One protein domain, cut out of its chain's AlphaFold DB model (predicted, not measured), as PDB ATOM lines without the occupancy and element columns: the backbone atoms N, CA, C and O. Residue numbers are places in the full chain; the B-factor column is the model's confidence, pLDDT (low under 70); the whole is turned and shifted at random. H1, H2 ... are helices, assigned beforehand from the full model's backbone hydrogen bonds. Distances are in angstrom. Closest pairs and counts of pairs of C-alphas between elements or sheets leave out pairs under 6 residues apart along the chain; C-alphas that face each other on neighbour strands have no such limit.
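Overview. This is residues 279 to 415 of the 415 residues of the protein "BTB/POZ domain protein" of Rhizoctonia solani 123E (UniProt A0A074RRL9). One long helix, H8, runs along much of an elongated helical body; H7 folds back beside its earlier part as a helical hairpin, while H4 crosses H7 and H3 packs on the early part of H8 at about a right angle, closing a cluster at that end. H5 and H6 make a perpendicular corner to one side, the short H2 touches a later part of H8, and H1 touches no helix and lengthens the other end. The printed part has 137 residues with eight named helices, H1 to H8 in order along the chain, and no named strand; its class is all helix. It is only just compact, close to loose, with a radius of gyration of the C-alphas of 17.2 A, and spans 56 by 27 by 25 A.

Along the chain. Begin with H8, residues 386 to 408: find C-alpha 386 at (111.732, 148.813, 85.626), and from there the helix runs 33.2 A to C-alpha 408 at (115.891, 134.651, 115.318). Before it come H7, residues 369 to 380, 16.1 A long, H6, residues 361 to 367, and H5, residues 348 to 354. Further back are H4, residues 334 to 345, 16.4 A long, H3, residues 319 to 326, and the four-residue H2, residues 303 to 306. H1, residues 285 to 297, begins at C-alpha 285, (126.322, 131.666, 130.413), and is 18.5 A long.

Arrangement. Look first at H8, the hub, touching H2, H3 and H7. H7 and H8 form a hairpin at a shallow tilt of 6 degrees, opposite ways; their closest C-alphas, Leu 380 and Arg 389, are 6.0 A apart. H3 touches residues 388 to 395 of H8 alone, about perpendicular at 87 degrees, closest at the C-alphas of Leu 326 and Cys 388, 6.4 A. H2 touches residues 403 to 407 of H8 alone, closest at the C-alphas of Leu 305 and Leu 403, 6.5 A. H4 touches H7 at a steep tilt of 45 degrees, opposite ways, with the C-alphas of Ala 345 and Leu 376 closest at 5.4 A. H5 and H6 touch about perpendicular at 90 degrees, the C-alphas of Val 354 and Ser 362 closest at 4.2 A. H1 is apart from H8. Every O i to N i+4 pair is within hydrogen-bond range in H1, H4, H5, H6, H7 and H8; H3 has 1 of 4, beside 4 of 5 O i to N i+3 pairs, and H2 is too short for an i+4 pair.

Size, cuts and confidence. The two C-alphas farthest apart are those of Asp 281 and Glu 332, 57.6 A. The printed part has no cut. The link from H2 to H3, residues 307 to 318, is long. Look for pLDDT under 70 at residues 328 to 330 and 413 to 415; the mean of the printed part is 89.4.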
ATOM      1  N   MET A 279     133.378 132.686 124.248       89.81
ATOM      2  CA  MET A 279     134.060 132.358 125.505       89.81
ATOM      3  C   MET A 279     134.596 133.578 126.261       89.81
ATOM      4  O   MET A 279     135.053 133.418 127.389       89.81
ATOM      5  N   ARG A 280     134.551 134.771 125.666       91.12
ATOM      6  CA  ARG A 280     134.940 136.016 126.330       91.12
ATOM      7  C   ARG A 280     133.886 136.457 127.358       91.12
ATOM      8  O   ARG A 280     132.773 135.922 127.387       91.12
ATOM      9  N   ASP A 281     134.246 137.402 128.222       88.06
ATOM     10  CA  ASP A 281     133.450 137.792 129.395       88.06
ATOM     11  C   ASP A 281     132.200 138.621 129.059       88.06
ATOM     12  O   ASP A 281     131.298 138.727 129.889       88.06
ATOM     13  N   GLU A 282     132.091 139.160 127.841       88.12
ATOM     14  CA  GLU A 282     130.937 139.957 127.413       88.12
ATOM     15  C   GLU A 282     129.667 139.103 127.255       88.12
ATOM     16  O   GLU A 282     128.552 139.629 127.333       88.12
ATOM     17  N   PHE A 283     129.814 137.788 127.055       90.75
ATOM     18  CA  PHE A 283     128.712 136.838 126.889       90.75
ATOM     19  C   PHE A 283     128.312 136.200 128.219       90.75
ATOM     20  O   PHE A 283     129.146 135.699 128.976       90.75
ATOM     21  N   THR A 284     127.010 136.137 128.489       90.81
ATOM     22  CA  THR A 284     126.505 135.414 129.660       90.81
ATOM     23  C   THR A 284     126.599 133.897 129.457       90.81
ATOM     24  O   THR A 284     126.822 133.393 128.353       90.81
ATOM     25  N   GLN A 285     126.430 133.123 130.533       90.44
ATOM     26  CA  GLN A 285     126.322 131.666 130.413       90.44
ATOM     27  C   GLN A 285     125.145 131.255 129.511       90.44
ATOM     28  O   GLN A 285     125.287 130.328 128.713       90.44
ATOM     29  N   GLU A 286     124.017 131.958 129.608       89.50
ATOM     30  CA  GLU A 286     122.822 131.711 128.796       89.50
ATOM     31  C   GLU A 286     123.080 132.017 127.317       89.50
ATOM     32  O   GLU A 286     122.776 131.177 126.467       89.50
ATOM     33  N   ASP A 287     123.738 133.144 127.014       91.19
ATOM     34  CA  ASP A 287     124.111 133.517 125.643       91.19
ATOM     35  C   ASP A 287     124.966 132.411 125.004       91.19
ATOM     36  O   ASP A 287     124.682 131.942 123.899       91.19
ATOM     37  N   ARG A 288     125.988 131.929 125.728       92.75
ATOM     38  CA  ARG A 288     126.872 130.848 125.259       92.75
ATOM     39  C   ARG A 288     126.084 129.576 124.975       92.75
ATOM     40  O   ARG A 288     126.244 128.981 123.909       92.75
ATOM     41  N   MET A 289     125.226 129.155 125.905       91.56
ATOM     42  CA  MET A 289     124.404 127.953 125.734       91.56
ATOM     43  C   MET A 289     123.470 128.067 124.525       91.56
ATOM     44  O   MET A 289     123.374 127.121 123.737       91.56
ATOM     45  N   ALA A 290     122.827 129.222 124.343       92.44
ATOM     46  CA  ALA A 290     121.950 129.479 123.207       92.44
ATOM     47  C   ALA A 290     122.718 129.451 121.875       92.44
ATOM     48  O   ALA A 290     122.274 128.784 120.938       92.44
ATOM     49  N   LEU A 291     123.889 130.091 121.802       93.75
ATOM     50  CA  LEU A 291     124.732 130.129 120.601       93.75
ATOM     51  C   LEU A 291     125.254 128.735 120.221       93.75
ATOM     52  O   LEU A 291     125.104 128.321 119.071       93.75
ATOM     53  N   PHE A 292     125.782 127.958 121.177       91.88
ATOM     54  CA  PHE A 292     126.237 126.583 120.917       91.88
ATOM     55  C   PHE A 292     125.098 125.662 120.461       91.88
ATOM     56  O   PHE A 292     125.263 124.871 119.523       91.88
ATOM     57  N   SER A 293     123.937 125.768 121.112       92.19
ATOM     58  CA  SER A 293     122.743 125.002 120.751       92.19
ATOM     59  C   SER A 293     122.298 125.338 119.329       92.19
ATOM     60  O   SER A 293     122.190 124.456 118.475       92.19
ATOM     61  N   ALA A 294     122.127 126.625 119.032       93.31
ATOM     62  CA  ALA A 294     121.679 127.071 117.724       93.31
ATOM     63  C   ALA A 294     122.666 126.734 116.608       93.31
ATOM     64  O   ALA A 294     122.243 126.254 115.560       93.31
ATOM     65  N   GLN A 295     123.970 126.894 116.838       91.25
ATOM     66  CA  GLN A 295     124.998 126.495 115.880       91.25
ATOM     67  C   GLN A 295     124.867 125.016 115.488       91.25
ATOM     68  O   GLN A 295     125.014 124.670 114.313       91.25
ATOM     69  N   SER A 296     124.550 124.157 116.462       90.00
ATOM     70  CA  SER A 296     124.332 122.724 116.244       90.00
ATOM     71  C   SER A 296     123.047 122.454 115.453       90.00
ATOM     72  O   SER A 296     123.040 121.601 114.571       90.00
ATOM     73  N   PHE A 297     121.968 123.200 115.716       90.38
ATOM     74  CA  PHE A 297     120.700 123.070 114.983       90.38
ATOM     75  C   PHE A 297     120.739 123.641 113.561       90.38
ATOM     76  O   PHE A 297     120.020 123.154 112.690       90.38
ATOM     77  N   LEU A 298     121.546 124.676 113.328       92.06
ATOM     78  CA  LEU A 298     121.637 125.390 112.052       92.06
ATOM     79  C   LEU A 298     122.698 124.805 111.106       92.06
ATOM     80  O   LEU A 298     122.844 125.296 109.987       92.06
ATOM     81  N   THR A 299     123.420 123.756 111.518       89.38
ATOM     82  CA  THR A 299     124.476 123.120 110.717       89.38
ATOM     83  C   THR A 299     124.196 121.617 110.535       89.38
ATOM     84  O   THR A 299     124.482 120.839 111.444       89.38
ATOM     85  N   PRO A 300     123.687 121.160 109.370       90.56
ATOM     86  CA  PRO A 300     123.280 121.947 108.201       90.56
ATOM     87  C   PRO A 300     121.954 122.690 108.420       90.56
ATOM     88  O   PRO A 300     121.177 122.344 109.309       90.56
ATOM     89  N   LEU A 301     121.652 123.668 107.556       92.25
ATOM     90  CA  LEU A 301     120.413 124.445 107.666       92.25
ATOM     91  C   LEU A 301     119.160 123.547 107.611       92.25
ATOM     92  O   LEU A 301     118.971 122.823 106.620       92.25
ATOM     93  N   PRO A 302     118.256 123.634 108.605       92.06
ATOM     94  CA  PRO A 302     117.037 122.842 108.638       92.06
ATOM     95  C   PRO A 302     116.084 123.221 107.501       92.06
ATOM     96  O   PRO A 302     115.958 124.381 107.109       92.06
ATOM     97  N   GLN A 303     115.340 122.235 106.992       89.69
ATOM     98  CA  GLN A 303     114.397 122.442 105.883       89.69
ATOM     99  C   GLN A 303     113.279 123.435 106.222       89.69
ATOM    100  O   GLN A 303     112.765 124.115 105.342       89.69
ATOM    101  N   THR A 304     112.915 123.562 107.498       89.81
ATOM    102  CA  THR A 304     111.933 124.545 107.981       89.81
ATOM    103  C   THR A 304     112.342 125.991 107.690       89.81
ATOM    104  O   THR A 304     111.466 126.805 107.402       89.81
ATOM    105  N   LEU A 305     113.645 126.301 107.677       88.94
ATOM    106  CA  LEU A 305     114.158 127.624 107.296       88.94
ATOM    107  C   LEU A 305     114.090 127.886 105.790       88.94
ATOM    108  O   LEU A 305     114.036 129.037 105.372       88.94
ATOM    109  N   LYS A 306     114.068 126.833 104.970       88.50
ATOM    110  CA  LYS A 306     114.043 126.952 103.505       88.50
ATOM    111  C   LYS A 306     112.629 127.081 102.938       88.50
ATOM    112  O   LYS A 306     112.461 127.487 101.796       88.50
ATOM    113  N   LYS A 307     111.603 126.740 103.728       85.31
ATOM    114  CA  LYS A 307     110.190 126.825 103.325       85.31
ATOM    115  C   LYS A 307     109.759 128.271 103.057       85.31
ATOM    116  O   LYS A 307     110.352 129.196 103.598       85.31
ATOM    117  N   SER A 308     108.692 128.444 102.278       80.88
ATOM    118  CA  SER A 308     108.003 129.733 102.078       80.88
ATOM    119  C   SER A 308     108.853 130.856 101.470       80.88
ATOM    120  O   SER A 308     108.500 132.020 101.603       80.88
ATOM    121  N   VAL A 309     109.955 130.513 100.805       89.00
ATOM    122  CA  VAL A 309     110.769 131.447 100.022       89.00
ATOM    123  C   VAL A 309     110.377 131.289  98.557       89.00
ATOM    124  O   VAL A 309     110.377 130.167  98.049       89.00
ATOM    125  N   LEU A 310     110.013 132.387  97.892       91.00
ATOM    126  CA  LEU A 310     109.626 132.358  96.476       91.00
ATOM    127  C   LEU A 310     110.833 132.501  95.549       91.00
ATOM    128  O   LEU A 310     110.864 131.935  94.459       91.00
ATOM    129  N   THR A 311     111.831 133.264  95.976       92.44
ATOM    130  CA  THR A 311     113.085 133.426  95.254       92.44
ATOM    131  C   THR A 311     113.990 132.201  95.414       92.44
ATOM    132  O   THR A 311     113.984 131.530  96.448       92.44
ATOM    133  N   PRO A 312     114.834 131.897  94.414       93.25
ATOM    134  CA  PRO A 312     115.736 130.751  94.469       93.25
ATOM    135  C   PRO A 312     116.962 131.037  95.360       93.25
ATOM    136  O   PRO A 312     118.095 131.106  94.889       93.25
ATOM    137  N   LEU A 313     116.746 131.236  96.668       94.94
ATOM    138  CA  LEU A 313     117.809 131.484  97.656       94.94
ATOM    139  C   LEU A 313     118.543 130.215  98.088       94.94
ATOM    140  O   LEU A 313     119.701 130.293  98.489       94.94
ATOM    141  N   PHE A 314     117.894 129.052  98.036       94.19
ATOM    142  CA  PHE A 314     118.473 127.789  98.518       94.19
ATOM    143  C   PHE A 314     118.679 126.754  97.417       94.19
ATOM    144  O   PHE A 314     119.437 125.802  97.607       94.19
ATOM    145  N   GLU A 315     118.059 126.960  96.260       91.50
ATOM    146  CA  GLU A 315     118.144 126.080  95.103       91.50
ATOM    147  C   GLU A 315     118.581 126.863  93.875       91.50
ATOM    148  O   GLU A 315     118.293 128.048  93.744       91.50
ATOM    149  N   LYS A 316     119.290 126.193  92.963       89.62
ATOM    150  CA  LYS A 316     119.794 126.835  91.753       89.62
ATOM    151  C   LYS A 316     118.629 127.372  90.918       89.62
ATOM    152  O   LYS A 316     117.816 126.589  90.431       89.62
ATOM    153  N   SER A 317     118.650 128.683  90.691       89.38
ATOM    154  CA  SER A 317     117.638 129.402  89.920       89.38
ATOM    155  C   SER A 317     117.426 128.841  88.516       89.38
ATOM    156  O   SER A 317     118.392 128.578  87.785       89.38
ATOM    157  N   ARG A 318     116.165 128.780  88.108       88.25
ATOM    158  CA  ARG A 318     115.694 128.519  86.749       88.25
ATOM    159  C   ARG A 318     114.849 129.697  86.273       88.25
ATOM    160  O   ARG A 318     114.466 130.564  87.054       88.25
ATOM    161  N   THR A 319     114.567 129.757  84.978       87.00
ATOM    162  CA  THR A 319     113.752 130.845  84.414       87.00
ATOM    163  C   THR A 319     112.325 130.810  84.966       87.00
ATOM    164  O   THR A 319     111.714 131.859  85.172       87.00
ATOM    165  N   GLU A 320     111.808 129.611  85.230       87.94
ATOM    166  CA  GLU A 320     110.442 129.368  85.691       87.94
ATOM    167  C   GLU A 320     110.195 129.922  87.097       87.94
ATOM    168  O   GLU A 320     109.102 130.418  87.366       87.94
ATOM    169  N   ASP A 321     111.221 129.926  87.953       87.81
ATOM    170  CA  ASP A 321     111.139 130.441  89.327       87.81
ATOM    171  C   ASP A 321     110.736 131.925  89.343       87.81
ATOM    172  O   ASP A 321     109.999 132.386  90.211       87.81
ATOM    173  N   PHE A 322     111.164 132.687  88.331       90.56
ATOM    174  CA  PHE A 322     110.841 134.109  88.214       90.56
ATOM    175  C   PHE A 322     109.492 134.365  87.539       90.56
ATOM    176  O   PHE A 322     108.940 135.454  87.692       90.56
ATOM    177  N   LEU A 323     108.928 133.391  86.813       86.44
ATOM    178  CA  LEU A 323     107.622 133.558  86.168       86.44
ATOM    179  C   LEU A 323     106.516 133.766  87.204       86.44
ATOM    180  O   LEU A 323     105.718 134.688  87.034       86.44
ATOM    181  N   GLY A 324     106.526 132.968  88.278       84.12
ATOM    182  CA  GLY A 324     105.552 133.073  89.370       84.12
ATOM    183  C   GLY A 324     105.686 134.363  90.182       84.12
ATOM    184  O   GLY A 324     104.708 134.869  90.712       84.12
ATOM    185  N   ILE A 325     106.880 134.963  90.237       88.31
ATOM    186  CA  ILE A 325     107.069 136.257  90.912       88.31
ATOM    187  C   ILE A 325     106.561 137.404  90.026       88.31
ATOM    188  O   ILE A 325     105.989 138.383  90.508       88.31
ATOM    189  N   LEU A 326     106.762 137.314  88.709       87.50
ATOM    190  CA  LEU A 326     106.468 138.410  87.784       87.50
ATOM    191  C   LEU A 326     104.987 138.500  87.397       87.50
ATOM    192  O   LEU A 326     104.509 139.616  87.202       87.50
ATOM    193  N   ASP A 327     104.281 137.366  87.360       71.94
ATOM    194  CA  ASP A 327     102.847 137.120  87.115       71.94
ATOM    195  C   ASP A 327     102.065 138.088  86.202       71.94
ATOM    196  O   ASP A 327     101.647 137.680  85.116       71.94
ATOM    197  N   GLU A 328     101.876 139.346  86.598       63.53
ATOM    198  CA  GLU A 328     101.075 140.364  85.900       63.53
ATOM    199  C   GLU A 328     101.884 141.266  84.949       63.53
ATOM    200  O   GLU A 328     101.323 141.852  84.028       63.53
ATOM    201  N   HIS A 329     103.202 141.396  85.140       62.69
ATOM    202  CA  HIS A 329     104.067 142.301  84.363       62.69
ATOM    203  C   HIS A 329     105.042 141.504  83.493       62.69
ATOM    204  O   HIS A 329     106.262 141.621  83.595       62.69
ATOM    205  N   LYS A 330     104.493 140.631  82.647       63.62
ATOM    206  CA  LYS A 330     105.273 139.728  81.797       63.62
ATOM    207  C   LYS A 330     105.742 140.452  80.541       63.62
ATOM    208  O   LYS A 330     105.070 140.449  79.517       63.62
ATOM    209  N   HIS A 331     106.930 141.038  80.603       73.12
ATOM    210  CA  HIS A 331     107.680 141.308  79.383       73.12
ATOM    211  C   HIS A 331     108.433 140.025  79.002       73.12
ATOM    212  O   HIS A 331     109.239 139.535  79.793       73.12
ATOM    213  N   GLU A 332     108.177 139.470  77.812       73.50
ATOM    214  CA  GLU A 332     108.548 138.090  77.423       73.50
ATOM    215  C   GLU A 332     110.019 137.715  77.680       73.50
ATOM    216  O   GLU A 332     110.328 136.571  78.004       73.50
ATOM    217  N   LYS A 333     110.940 138.680  77.578       83.81
ATOM    218  CA  LYS A 333     112.390 138.462  77.745       83.81
ATOM    219  C   LYS A 333     112.905 138.616  79.179       83.81
ATOM    220  O   LYS A 333     113.988 138.126  79.494       83.81
ATOM    221  N   CYS A 334     112.155 139.285  80.054       88.19
ATOM    222  CA  CYS A 334     112.644 139.655  81.381       88.19
ATOM    223  C   CYS A 334     112.954 138.465  82.300       88.19
ATOM    224  O   CYS A 334     113.996 138.526  82.947       88.19
ATOM    225  N   PRO A 335     112.157 137.378  82.359       89.62
ATOM    226  CA  PRO A 335     112.468 136.242  83.229       89.62
ATOM    227  C   PRO A 335     113.848 135.627  82.945       89.62
ATOM    228  O   PRO A 335     114.609 135.359  83.871       89.62
ATOM    229  N   GLY A 336     114.205 135.464  81.665       90.12
ATOM    230  CA  GLY A 336     115.505 134.917  81.265       90.12
ATOM    231  C   GLY A 336     116.672 135.867  81.559       90.12
ATOM    232  O   GLY A 336     117.725 135.434  82.030       90.12
ATOM    233  N   GLU A 337     116.483 137.172  81.336       92.69
ATOM    234  CA  GLU A 337     117.475 138.192  81.707       92.69
ATOM    235  C   GLU A 337     117.689 138.233  83.228       92.69
ATOM    236  O   GLU A 337     118.832 138.208  83.691       92.69
ATOM    237  N   ILE A 338     116.604 138.212  84.009       93.94
ATOM    238  CA  ILE A 338     116.641 138.164  85.475       93.94
ATOM    239  C   ILE A 338     117.385 136.918  85.943       93.94
ATOM    240  O   ILE A 338     118.308 137.052  86.741       93.94
ATOM    241  N   ALA A 339     117.060 135.735  85.416       94.06
ATOM    242  CA  ALA A 339     117.742 134.492  85.775       94.06
ATOM    243  C   ALA A 339     119.253 134.550  85.490       94.06
ATOM    244  O   ALA A 339     120.065 134.095  86.297       94.06
ATOM    245  N   SER A 340     119.653 135.169  84.375       94.75
ATOM    246  CA  SER A 340     121.065 135.373  84.025       94.75
ATOM    247  C   SER A 340     121.784 136.311  85.001       94.75
ATOM    248  O   SER A 340     122.907 136.032  85.428       94.75
ATOM    249  N   HIS A 341     121.146 137.418  85.394       95.69
ATOM    250  CA  HIS A 341     121.702 138.336  86.391       95.69
ATOM    251  C   HIS A 341     121.706 137.731  87.802       95.69
ATOM    252  O   HIS A 341     122.683 137.916  88.532       95.69
ATOM    253  N   TRP A 342     120.685 136.944  88.149       96.19
ATOM    254  CA  TRP A 342     120.606 136.185  89.395       96.19
ATOM    255  C   TRP A 342     121.758 135.198  89.522       96.19
ATOM    256  O   TRP A 342     122.474 135.227  90.515       96.19
ATOM    257  N   ALA A 343     122.014 134.389  88.491       94.75
ATOM    258  CA  ALA A 343     123.104 133.412  88.492       94.75
ATOM    259  C   ALA A 343     124.499 134.046  88.669       94.75
ATOM    260  O   ALA A 343     125.433 133.367  89.093       94.75
ATOM    261  N   LYS A 344     124.653 135.340  88.352       94.94
ATOM    262  CA  LYS A 344     125.891 136.095  88.598       94.94
ATOM    263  C   LYS A 344     126.003 136.573  90.050       94.94
ATOM    264  O   LYS A 344     127.092 136.492  90.607       94.94
ATOM    265  N   ALA A 345     124.905 137.035  90.652       94.69
ATOM    266  CA  ALA A 345     124.873 137.459  92.059       94.69
ATOM    267  C   ALA A 345     124.887 136.267  93.043       94.69
ATOM    268  O   ALA A 345     125.492 136.320  94.119       94.69
ATOM    269  N   PHE A 346     124.278 135.155  92.628       96.38
ATOM    270  CA  PHE A 346     124.165 133.889  93.349       96.38
ATOM    271  C   PHE A 346     124.781 132.759  92.502       96.38
ATOM    272  O   PHE A 346     124.059 131.981  91.870       96.38
ATOM    273  N   PRO A 347     126.124 132.678  92.433       95.19
ATOM    274  CA  PRO A 347     126.824 131.665  91.645       95.19
ATOM    275  C   PRO A 347     126.652 130.255  92.224       95.19
ATOM    276  O   PRO A 347     126.209 130.063  93.351       95.19
ATOM    277  N   VAL A 348     127.077 129.229  91.481       93.88
ATOM    278  CA  VAL A 348     126.989 127.822  91.930       93.88
ATOM    279  C   VAL A 348     127.690 127.587  93.277       93.88
ATOM    280  O   VAL A 348     127.209 126.790  94.081       93.88
ATOM    281  N   SER A 349     128.786 128.304  93.554       94.50
ATOM    282  CA  SER A 349     129.479 128.234  94.847       94.50
ATOM    283  C   SER A 349     128.596 128.677  96.012       94.50
ATOM    284  O   SER A 349     128.594 128.005  97.035       94.50
ATOM    285  N   TYR A 350     127.768 129.712  95.831       96.19
ATOM    286  CA  TYR A 350     126.834 130.175  96.860       96.19
ATOM    287  C   TYR A 350     125.876 129.056  97.293       96.19
ATOM    288  O   TYR A 350     125.723 128.807  98.484       96.19
ATOM    289  N   TYR A 351     125.291 128.312  96.347       95.50
ATOM    290  CA  TYR A 351     124.375 127.214  96.687       95.50
ATOM    291  C   TYR A 351     125.079 126.047  97.384       95.50
ATOM    292  O   TYR A 351     124.463 125.354  98.194       95.50
ATOM    293  N   LYS A 352     126.362 125.823  97.079       94.25
ATOM    294  CA  LYS A 352     127.189 124.829  97.772       94.25
ATOM    295  C   LYS A 352     127.477 125.262  99.211       94.25
ATOM    296  O   LYS A 352     127.420 124.429 100.108       94.25
ATOM    297  N   GLU A 353     127.772 126.540  99.419       94.88
ATOM    298  CA  GLU A 353     128.103 127.111 100.729       94.88
ATOM    299  C   GLU A 353     126.864 127.216 101.629       94.88
ATOM    300  O   GLU A 353     126.886 126.711 102.750       94.88
ATOM    301  N   VAL A 354     125.748 127.760 101.128       94.38
ATOM    302  CA  VAL A 354     124.509 127.923 101.914       94.38
ATOM    303  C   VAL A 354     123.920 126.579 102.352       94.38
ATOM    304  O   VAL A 354     123.358 126.474 103.438       94.38
ATOM    305  N   ASN A 355     124.088 125.525 101.547       93.12
ATOM    306  CA  ASN A 355     123.633 124.167 101.864       93.12
ATOM    307  C   ASN A 355     124.729 123.281 102.475       93.12
ATOM    308  O   ASN A 355     124.537 122.068 102.583       93.12
ATOM    309  N   SER A 356     125.877 123.852 102.836       92.94
ATOM    310  CA  SER A 356     126.988 123.092 103.393       92.94
ATOM    311  C   SER A 356     126.633 122.501 104.760       92.94
ATOM    312  O   SER A 356     125.936 123.109 105.567       92.94
ATOM    313  N   ALA A 357     127.151 121.305 105.038       91.00
ATOM    314  CA  ALA A 357     127.168 120.738 106.387       91.00
ATOM    315  C   ALA A 357     128.436 121.135 107.164       91.00
ATOM    316  O   ALA A 357     128.612 120.732 108.311       91.00
ATOM    317  N   GLN A 358     129.342 121.893 106.538       89.94
ATOM    318  CA  GLN A 358     130.528 122.416 107.198       89.94
ATOM    319  C   GLN A 358     130.129 123.487 108.214       89.94
ATOM    320  O   GLN A 358     129.285 124.338 107.937       89.94
ATOM    321  N   PHE A 359     130.790 123.452 109.370       82.81
ATOM    322  CA  PHE A 359     130.664 124.472 110.402       82.81
ATOM    323  C   PHE A 359     130.873 125.878 109.819       82.81
ATOM    324  O   PHE A 359     131.739 126.055 108.966       82.81
ATOM    325  N   SER A 360     130.054 126.835 110.268       85.69
ATOM    326  CA  SER A 360     129.979 128.246 109.842       85.69
ATOM    327  C   SER A 360     129.659 128.536 108.369       85.69
ATOM    328  O   SER A 360     129.078 129.580 108.103       85.69
ATOM    329  N   ALA A 361     129.923 127.633 107.420       92.00
ATOM    330  CA  ALA A 361     129.808 127.919 105.983       92.00
ATOM    331  C   ALA A 361     128.425 128.462 105.565       92.00
ATOM    332  O   ALA A 361     128.335 129.458 104.841       92.00
ATOM    333  N   SER A 362     127.340 127.853 106.056       93.31
ATOM    334  CA  SER A 362     125.986 128.357 105.805       93.31
ATOM    335  C   SER A 362     125.745 129.717 106.460       93.31
ATOM    336  O   SER A 362     125.155 130.591 105.837       93.31
ATOM    337  N   ILE A 363     126.229 129.921 107.686       94.19
ATOM    338  CA  ILE A 363     126.048 131.159 108.461       94.19
ATOM    339  C   ILE A 363     126.793 132.318 107.797       94.19
ATOM    340  O   ILE A 363     126.182 133.342 107.502       94.19
ATOM    341  N   ASP A 364     128.062 132.109 107.441       93.25
ATOM    342  CA  ASP A 364     128.892 133.048 106.678       93.25
ATOM    343  C   ASP A 364     128.224 133.466 105.363       93.25
ATOM    344  O   ASP A 364     128.348 134.603 104.903       93.25
ATOM    345  N   THR A 365     127.509 132.533 104.736       94.88
ATOM    346  CA  THR A 365     126.783 132.786 103.492       94.88
ATOM    347  C   THR A 365     125.511 133.595 103.729       94.88
ATOM    348  O   THR A 365     125.227 134.513 102.955       94.88
ATOM    349  N   LEU A 366     124.764 133.286 104.793       95.56
ATOM    350  CA  LEU A 366     123.533 133.988 105.162       95.56
ATOM    351  C   LEU A 366     123.789 135.429 105.616       95.56
ATOM    352  O   LEU A 366     123.003 136.309 105.268       95.56
ATOM    353  N   VAL A 367     124.892 135.697 106.323       94.81
ATOM    354  CA  VAL A 367     125.292 137.067 106.695       94.81
ATOM    355  C   VAL A 367     125.566 137.926 105.456       94.81
ATOM    356  O   VAL A 367     125.259 139.112 105.440       94.81
ATOM    357  N   LYS A 368     126.074 137.331 104.369       94.06
ATOM    358  CA  LYS A 368     126.406 138.043 103.119       94.06
ATOM    359  C   LYS A 368     125.208 138.280 102.190       94.06
ATOM    360  O   LYS A 368     125.383 138.861 101.115       94.06
ATOM    361  N   LEU A 369     124.000 137.832 102.548       94.81
ATOM    362  CA  LEU A 369     122.803 138.028 101.718       94.81
ATOM    363  C   LEU A 369     122.480 139.501 101.410       94.81
ATOM    364  O   LEU A 369     122.184 139.767 100.243       94.81
ATOM    365  N   PRO A 370     122.578 140.467 102.348       92.62
ATOM    366  CA  PRO A 370     122.293 141.872 102.057       92.62
ATOM    367  C   PRO A 370     123.237 142.422 100.980       92.62
ATOM    368  O   PRO A 370     122.800 143.039 100.008       92.62
ATOM    369  N   SER A 371     124.530 142.091 101.057       90.62
ATOM    370  CA  SER A 371     125.511 142.477 100.038       90.62
ATOM    371  C   SER A 371     125.211 141.839  98.674       90.62
ATOM    372  O   SER A 371     125.320 142.503  97.640       90.62
ATOM    373  N   ARG A 372     124.785 140.565  98.645       93.12
ATOM    374  CA  ARG A 372     124.372 139.882  97.399       93.12
ATOM    375  C   ARG A 372     123.102 140.477  96.802       93.12
ATOM    376  O   ARG A 372     123.008 140.596  95.581       93.12
ATOM    377  N   ARG A 373     122.151 140.892  97.640       93.06
ATOM    378  CA  ARG A 373     120.959 141.634  97.216       93.06
ATOM    379  C   ARG A 373     121.370 142.920  96.503       93.06
ATOM    380  O   ARG A 373     120.856 143.186  95.417       93.06
ATOM    381  N   PHE A 374     122.301 143.702  97.052       89.94
ATOM    382  CA  PHE A 374     122.778 144.920  96.384       89.94
ATOM    383  C   PHE A 374     123.511 144.633  95.070       89.94
ATOM    384  O   PHE A 374     123.241 145.306  94.077       89.94
ATOM    385  N   ASP A 375     124.355 143.597  95.015       91.38
ATOM    386  CA  ASP A 375     124.984 143.165  93.757       91.38
ATOM    387  C   ASP A 375     123.931 142.795  92.697       91.38
ATOM    388  O   ASP A 375     124.028 143.213  91.538       91.38
ATOM    389  N   LEU A 376     122.864 142.089  93.091       93.81
ATOM    390  CA  LEU A 376     121.732 141.821  92.207       93.81
ATOM    391  C   LEU A 376     121.054 143.121  91.754       93.81
ATOM    392  O   LEU A 376     120.814 143.285  90.559       93.81
ATOM    393  N   ALA A 377     120.771 144.056  92.664       91.38
ATOM    394  CA  ALA A 377     120.127 145.327  92.332       91.38
ATOM    395  C   ALA A 377     120.930 146.124  91.293       91.38
ATOM    396  O   ALA A 377     120.361 146.557  90.285       91.38
ATOM    397  N   THR A 378     122.252 146.233  91.469       90.19
ATOM    398  CA  THR A 378     123.162 146.865  90.500       90.19
ATOM    399  C   THR A 378     123.098 146.172  89.142       90.19
ATOM    400  O   THR A 378     122.989 146.833  88.110       90.19
ATOM    401  N   ARG A 379     123.104 144.835  89.119       91.88
ATOM    402  CA  ARG A 379     123.023 144.047  87.881       91.88
ATOM    403  C   ARG A 379     121.674 144.177  87.181       91.88
ATOM    404  O   ARG A 379     121.634 144.224  85.956       91.88
ATOM    405  N   LEU A 380     120.575 144.259  87.922       91.25
ATOM    406  CA  LEU A 380     119.246 144.401  87.331       91.25
ATOM    407  C   LEU A 380     119.031 145.782  86.695       91.25
ATOM    408  O   LEU A 380     118.110 145.924  85.895       91.25
ATOM    409  N   ARG A 381     119.878 146.790  86.972       88.88
ATOM    410  CA  ARG A 381     119.813 148.108  86.303       88.88
ATOM    411  C   ARG A 381     119.941 148.030  84.782       88.88
ATOM    412  O   ARG A 381     119.447 148.920  84.098       88.88
ATOM    413  N   TYR A 382     120.564 146.975  84.259       88.50
ATOM    414  CA  TYR A 382     120.699 146.755  82.818       88.50
ATOM    415  C   TYR A 382     119.414 146.236  82.154       88.50
ATOM    416  O   TYR A 382     119.298 146.280  80.928       88.50
ATOM    417  N   ILE A 383     118.433 145.782  82.939       88.25
ATOM    418  CA  ILE A 383     117.132 145.348  82.431       88.25
ATOM    419  C   ILE A 383     116.247 146.577  82.223       88.25
ATOM    420  O   ILE A 383     115.977 147.339  83.150       88.25
ATOM    421  N   LYS A 384     115.741 146.748  80.997       86.81
ATOM    422  CA  LYS A 384     114.915 147.912  80.622       86.81
ATOM    423  C   LYS A 384     113.572 147.965  81.356       86.81
ATOM    424  O   LYS A 384     113.036 149.046  81.583       86.81
ATOM    425  N   CYS A 385     113.012 146.811  81.716       90.00
ATOM    426  CA  CYS A 385     111.727 146.738  82.402       90.00
ATOM    427  C   CYS A 385     111.880 147.067  83.896       90.00
ATOM    428  O   CYS A 385     112.152 146.193  84.723       90.00
ATOM    429  N   GLN A 386     111.676 148.340  84.243       88.81
ATOM    430  CA  GLN A 386     111.732 148.813  85.626       88.81
ATOM    431  C   GLN A 386     110.747 148.079  86.565       88.81
ATOM    432  O   GLN A 386     111.207 147.663  87.631       88.81
ATOM    433  N   PRO A 387     109.477 147.811  86.185       90.12
ATOM    434  CA  PRO A 387     108.538 147.107  87.063       90.12
ATOM    435  C   PRO A 387     108.990 145.689  87.433       90.12
ATOM    436  O   PRO A 387     108.914 145.301  88.597       90.12
ATOM    437  N   CYS A 388     109.530 144.931  86.468       90.62
ATOM    438  CA  CYS A 388     110.056 143.585  86.717       90.62
ATOM    439  C   CYS A 388     111.214 143.613  87.717       90.62
ATOM    440  O   CYS A 388     111.221 142.844  88.676       90.62
ATOM    441  N   ARG A 389     112.176 144.529  87.521       90.25
ATOM    442  CA  ARG A 389     113.312 144.705  88.438       90.25
ATOM    443  C   ARG A 389     112.837 144.984  89.862       90.25
ATOM    444  O   ARG A 389     113.298 144.327  90.790       90.25
ATOM    445  N   VAL A 390     111.926 145.943  90.027       89.06
ATOM    446  CA  VAL A 390     111.420 146.326  91.352       89.06
ATOM    447  C   VAL A 390     110.689 145.161  92.011       89.06
ATOM    448  O   VAL A 390     110.921 144.896  93.185       89.06
ATOM    449  N   LYS A 391     109.859 144.423  91.266       91.25
ATOM    450  CA  LYS A 391     109.098 143.293  91.815       91.25
ATOM    451  C   LYS A 391     110.002 142.164  92.316       91.25
ATOM    452  O   LYS A 391     109.771 141.650  93.405       91.25
ATOM    453  N   ILE A 392     111.058 141.828  91.569       92.69
ATOM    454  CA  ILE A 392     112.051 140.829  91.997       92.69
ATOM    455  C   ILE A 392     112.789 141.273  93.256       92.69
ATOM    456  O   ILE A 392     112.919 140.482  94.185       92.69
ATOM    457  N   LEU A 393     113.257 142.524  93.302       92.25
ATOM    458  CA  LEU A 393     113.979 143.033  94.469       92.25
ATOM    459  C   LEU A 393     113.084 143.065  95.708       92.25
ATOM    460  O   LEU A 393     113.497 142.579  96.750       92.25
ATOM    461  N   LYS A 394     111.834 143.523  95.576       91.62
ATOM    462  CA  LYS A 394     110.863 143.501  96.678       91.62
ATOM    463  C   LYS A 394     110.591 142.090  97.185       91.62
ATOM    464  O   LYS A 394     110.524 141.881  98.392       91.62
ATOM    465  N   GLN A 395     110.434 141.118  96.283       93.75
ATOM    466  CA  GLN A 395     110.219 139.734  96.697       93.75
ATOM    467  C   GLN A 395     111.454 139.155  97.397       93.75
ATOM    468  O   GLN A 395     111.312 138.493  98.419       93.75
ATOM    469  N   LEU A 396     112.653 139.442  96.886       94.56
ATOM    470  CA  LEU A 396     113.903 139.045  97.527       94.56
ATOM    471  C   LEU A 396     114.046 139.664  98.922       94.56
ATOM    472  O   LEU A 396     114.411 138.964  99.862       94.56
ATOM    473  N   ASP A 397     113.731 140.949  99.069       93.19
ATOM    474  CA  ASP A 397     113.808 141.639 100.354       93.19
ATOM    475  C   ASP A 397     112.874 140.972 101.374       93.19
ATOM    476  O   ASP A 397     113.321 140.627 102.468       93.19
ATOM    477  N   ARG A 398     111.622 140.678 100.992       93.25
ATOM    478  CA  ARG A 398     110.660 139.937 101.835       93.25
ATOM    479  C   ARG A 398     111.179 138.564 102.243       93.25
ATOM    480  O   ARG A 398     111.128 138.209 103.416       93.25
ATOM    481  N   ASP A 399     111.701 137.810 101.284       94.88
ATOM    482  CA  ASP A 399     112.225 136.465 101.501       94.88
ATOM    483  C   ASP A 399     113.426 136.453 102.463       94.88
ATOM    484  O   ASP A 399     113.495 135.605 103.357       94.88
ATOM    485  N   ILE A 400     114.349 137.415 102.318       95.00
ATOM    486  CA  ILE A 400     115.475 137.622 103.243       95.00
ATOM    487  C   ILE A 400     114.948 137.992 104.630       95.00
ATOM    488  O   ILE A 400     115.380 137.407 105.627       95.00
ATOM    489  N   GLN A 401     113.995 138.928 104.712       94.31
ATOM    490  CA  GLN A 401     113.501 139.380 106.007       94.31
ATOM    491  C   GLN A 401     112.763 138.266 106.770       94.31
ATOM    492  O   GLN A 401     112.947 138.117 107.984       94.31
ATOM    493  N   GLU A 402     111.977 137.451 106.065       94.31
ATOM    494  CA  GLU A 402     111.277 136.288 106.617       94.31
ATOM    495  C   GLU A 402     112.255 135.181 107.030       94.31
ATOM    496  O   GLU A 402     112.083 134.530 108.063       94.31
ATOM    497  N   LEU A 403     113.315 134.958 106.248       95.62
ATOM    498  CA  LEU A 403     114.385 134.035 106.621       95.62
ATOM    499  C   LEU A 403     115.031 134.448 107.946       95.62
ATOM    500  O   LEU A 403     115.105 133.630 108.862       95.62
ATOM    501  N   TYR A 404     115.462 135.703 108.074       95.75
ATOM    502  CA  TYR A 404     116.094 136.169 109.306       95.75
ATOM    503  C   TYR A 404     115.141 136.136 110.495       95.75
ATOM    504  O   TYR A 404     115.527 135.651 111.553       95.75
ATOM    505  N   SER A 405     113.877 136.527 110.315       94.00
ATOM    506  CA  SER A 405     112.873 136.438 111.387       94.00
ATOM    507  C   SER A 405     112.761 135.014 111.940       94.00
ATOM    508  O   SER A 405     112.756 134.812 113.155       94.00
ATOM    509  N   ARG A 406     112.771 134.002 111.063       93.81
ATOM    510  CA  ARG A 406     112.757 132.589 111.471       93.81
ATOM    511  C   ARG A 406     114.059 132.138 112.121       93.81
ATOM    512  O   ARG A 406     114.008 131.334 113.047       93.81
ATOM    513  N   VAL A 407     115.207 132.637 111.664       94.44
ATOM    514  CA  VAL A 407     116.503 132.348 112.295       94.44
ATOM    515  C   VAL A 407     116.547 132.885 113.726       94.44
ATOM    516  O   VAL A 407     116.990 132.168 114.620       94.44
ATOM    517  N   GLY A 408     116.004 134.082 113.971       92.75
ATOM    518  CA  GLY A 408     115.891 134.651 115.318       92.75
ATOM    519  C   GLY A 408     115.158 133.735 116.306       92.75
ATOM    520  O   GLY A 408     115.537 133.668 117.471       92.75
ATOM    521  N   GLY A 409     114.186 132.948 115.833       91.12
ATOM    522  CA  GLY A 409     113.454 131.968 116.647       91.12
ATOM    523  C   GLY A 409     114.275 130.762 117.135       91.12
ATOM    524  O   GLY A 409     113.765 129.955 117.909       91.12
ATOM    525  N   TYR A 410     115.529 130.603 116.699       90.88
ATOM    526  CA  TYR A 410     116.435 129.568 117.218       90.88
ATOM    527  C   TYR A 410     117.250 130.039 118.428       90.88
ATOM    528  O   TYR A 410     117.910 129.217 119.067       90.88
ATOM    529  N   TYR A 411     117.197 131.327 118.769       88.88
ATOM    530  CA  TYR A 411     117.802 131.835 119.991       88.88
ATOM    531  C   TYR A 411     116.887 131.571 121.191       88.88
ATOM    532  O   TYR A 411     115.860 132.222 121.343       88.88
ATOM    533  N   LYS A 412     117.269 130.620 122.050       75.75
ATOM    534  CA  LYS A 412     116.455 130.149 123.187       75.75
ATOM    535  C   LYS A 412     117.022 130.522 124.562       75.75
ATOM    536  O   LYS A 412     116.970 129.707 125.474       75.75
ATOM    537  N   ALA A 413     117.620 131.703 124.719       58.00
ATOM    538  CA  ALA A 413     118.166 132.092 126.026       58.00
ATOM    539  C   ALA A 413     117.086 132.504 127.050       58.00
ATOM    540  O   ALA A 413     117.352 132.438 128.240       58.00
ATOM    541  N   TYR A 414     115.882 132.893 126.604       45.06
ATOM    542  CA  TYR A 414     114.843 133.494 127.463       45.06
ATOM    543  C   TYR A 414     113.438 132.875 127.313       45.06
ATOM    544  O   TYR A 414     112.463 133.506 127.724       45.06
ATOM    545  N   ASP A 415     113.331 131.678 126.728       38.50
ATOM    546  CA  ASP A 415     112.062 130.928 126.635       38.50
ATOM    547  C   ASP A 415     111.852 129.980 127.823       38.50
ATOM    548  O   ASP A 415     112.801 129.226 128.154       38.50
TER     549      ASP A 415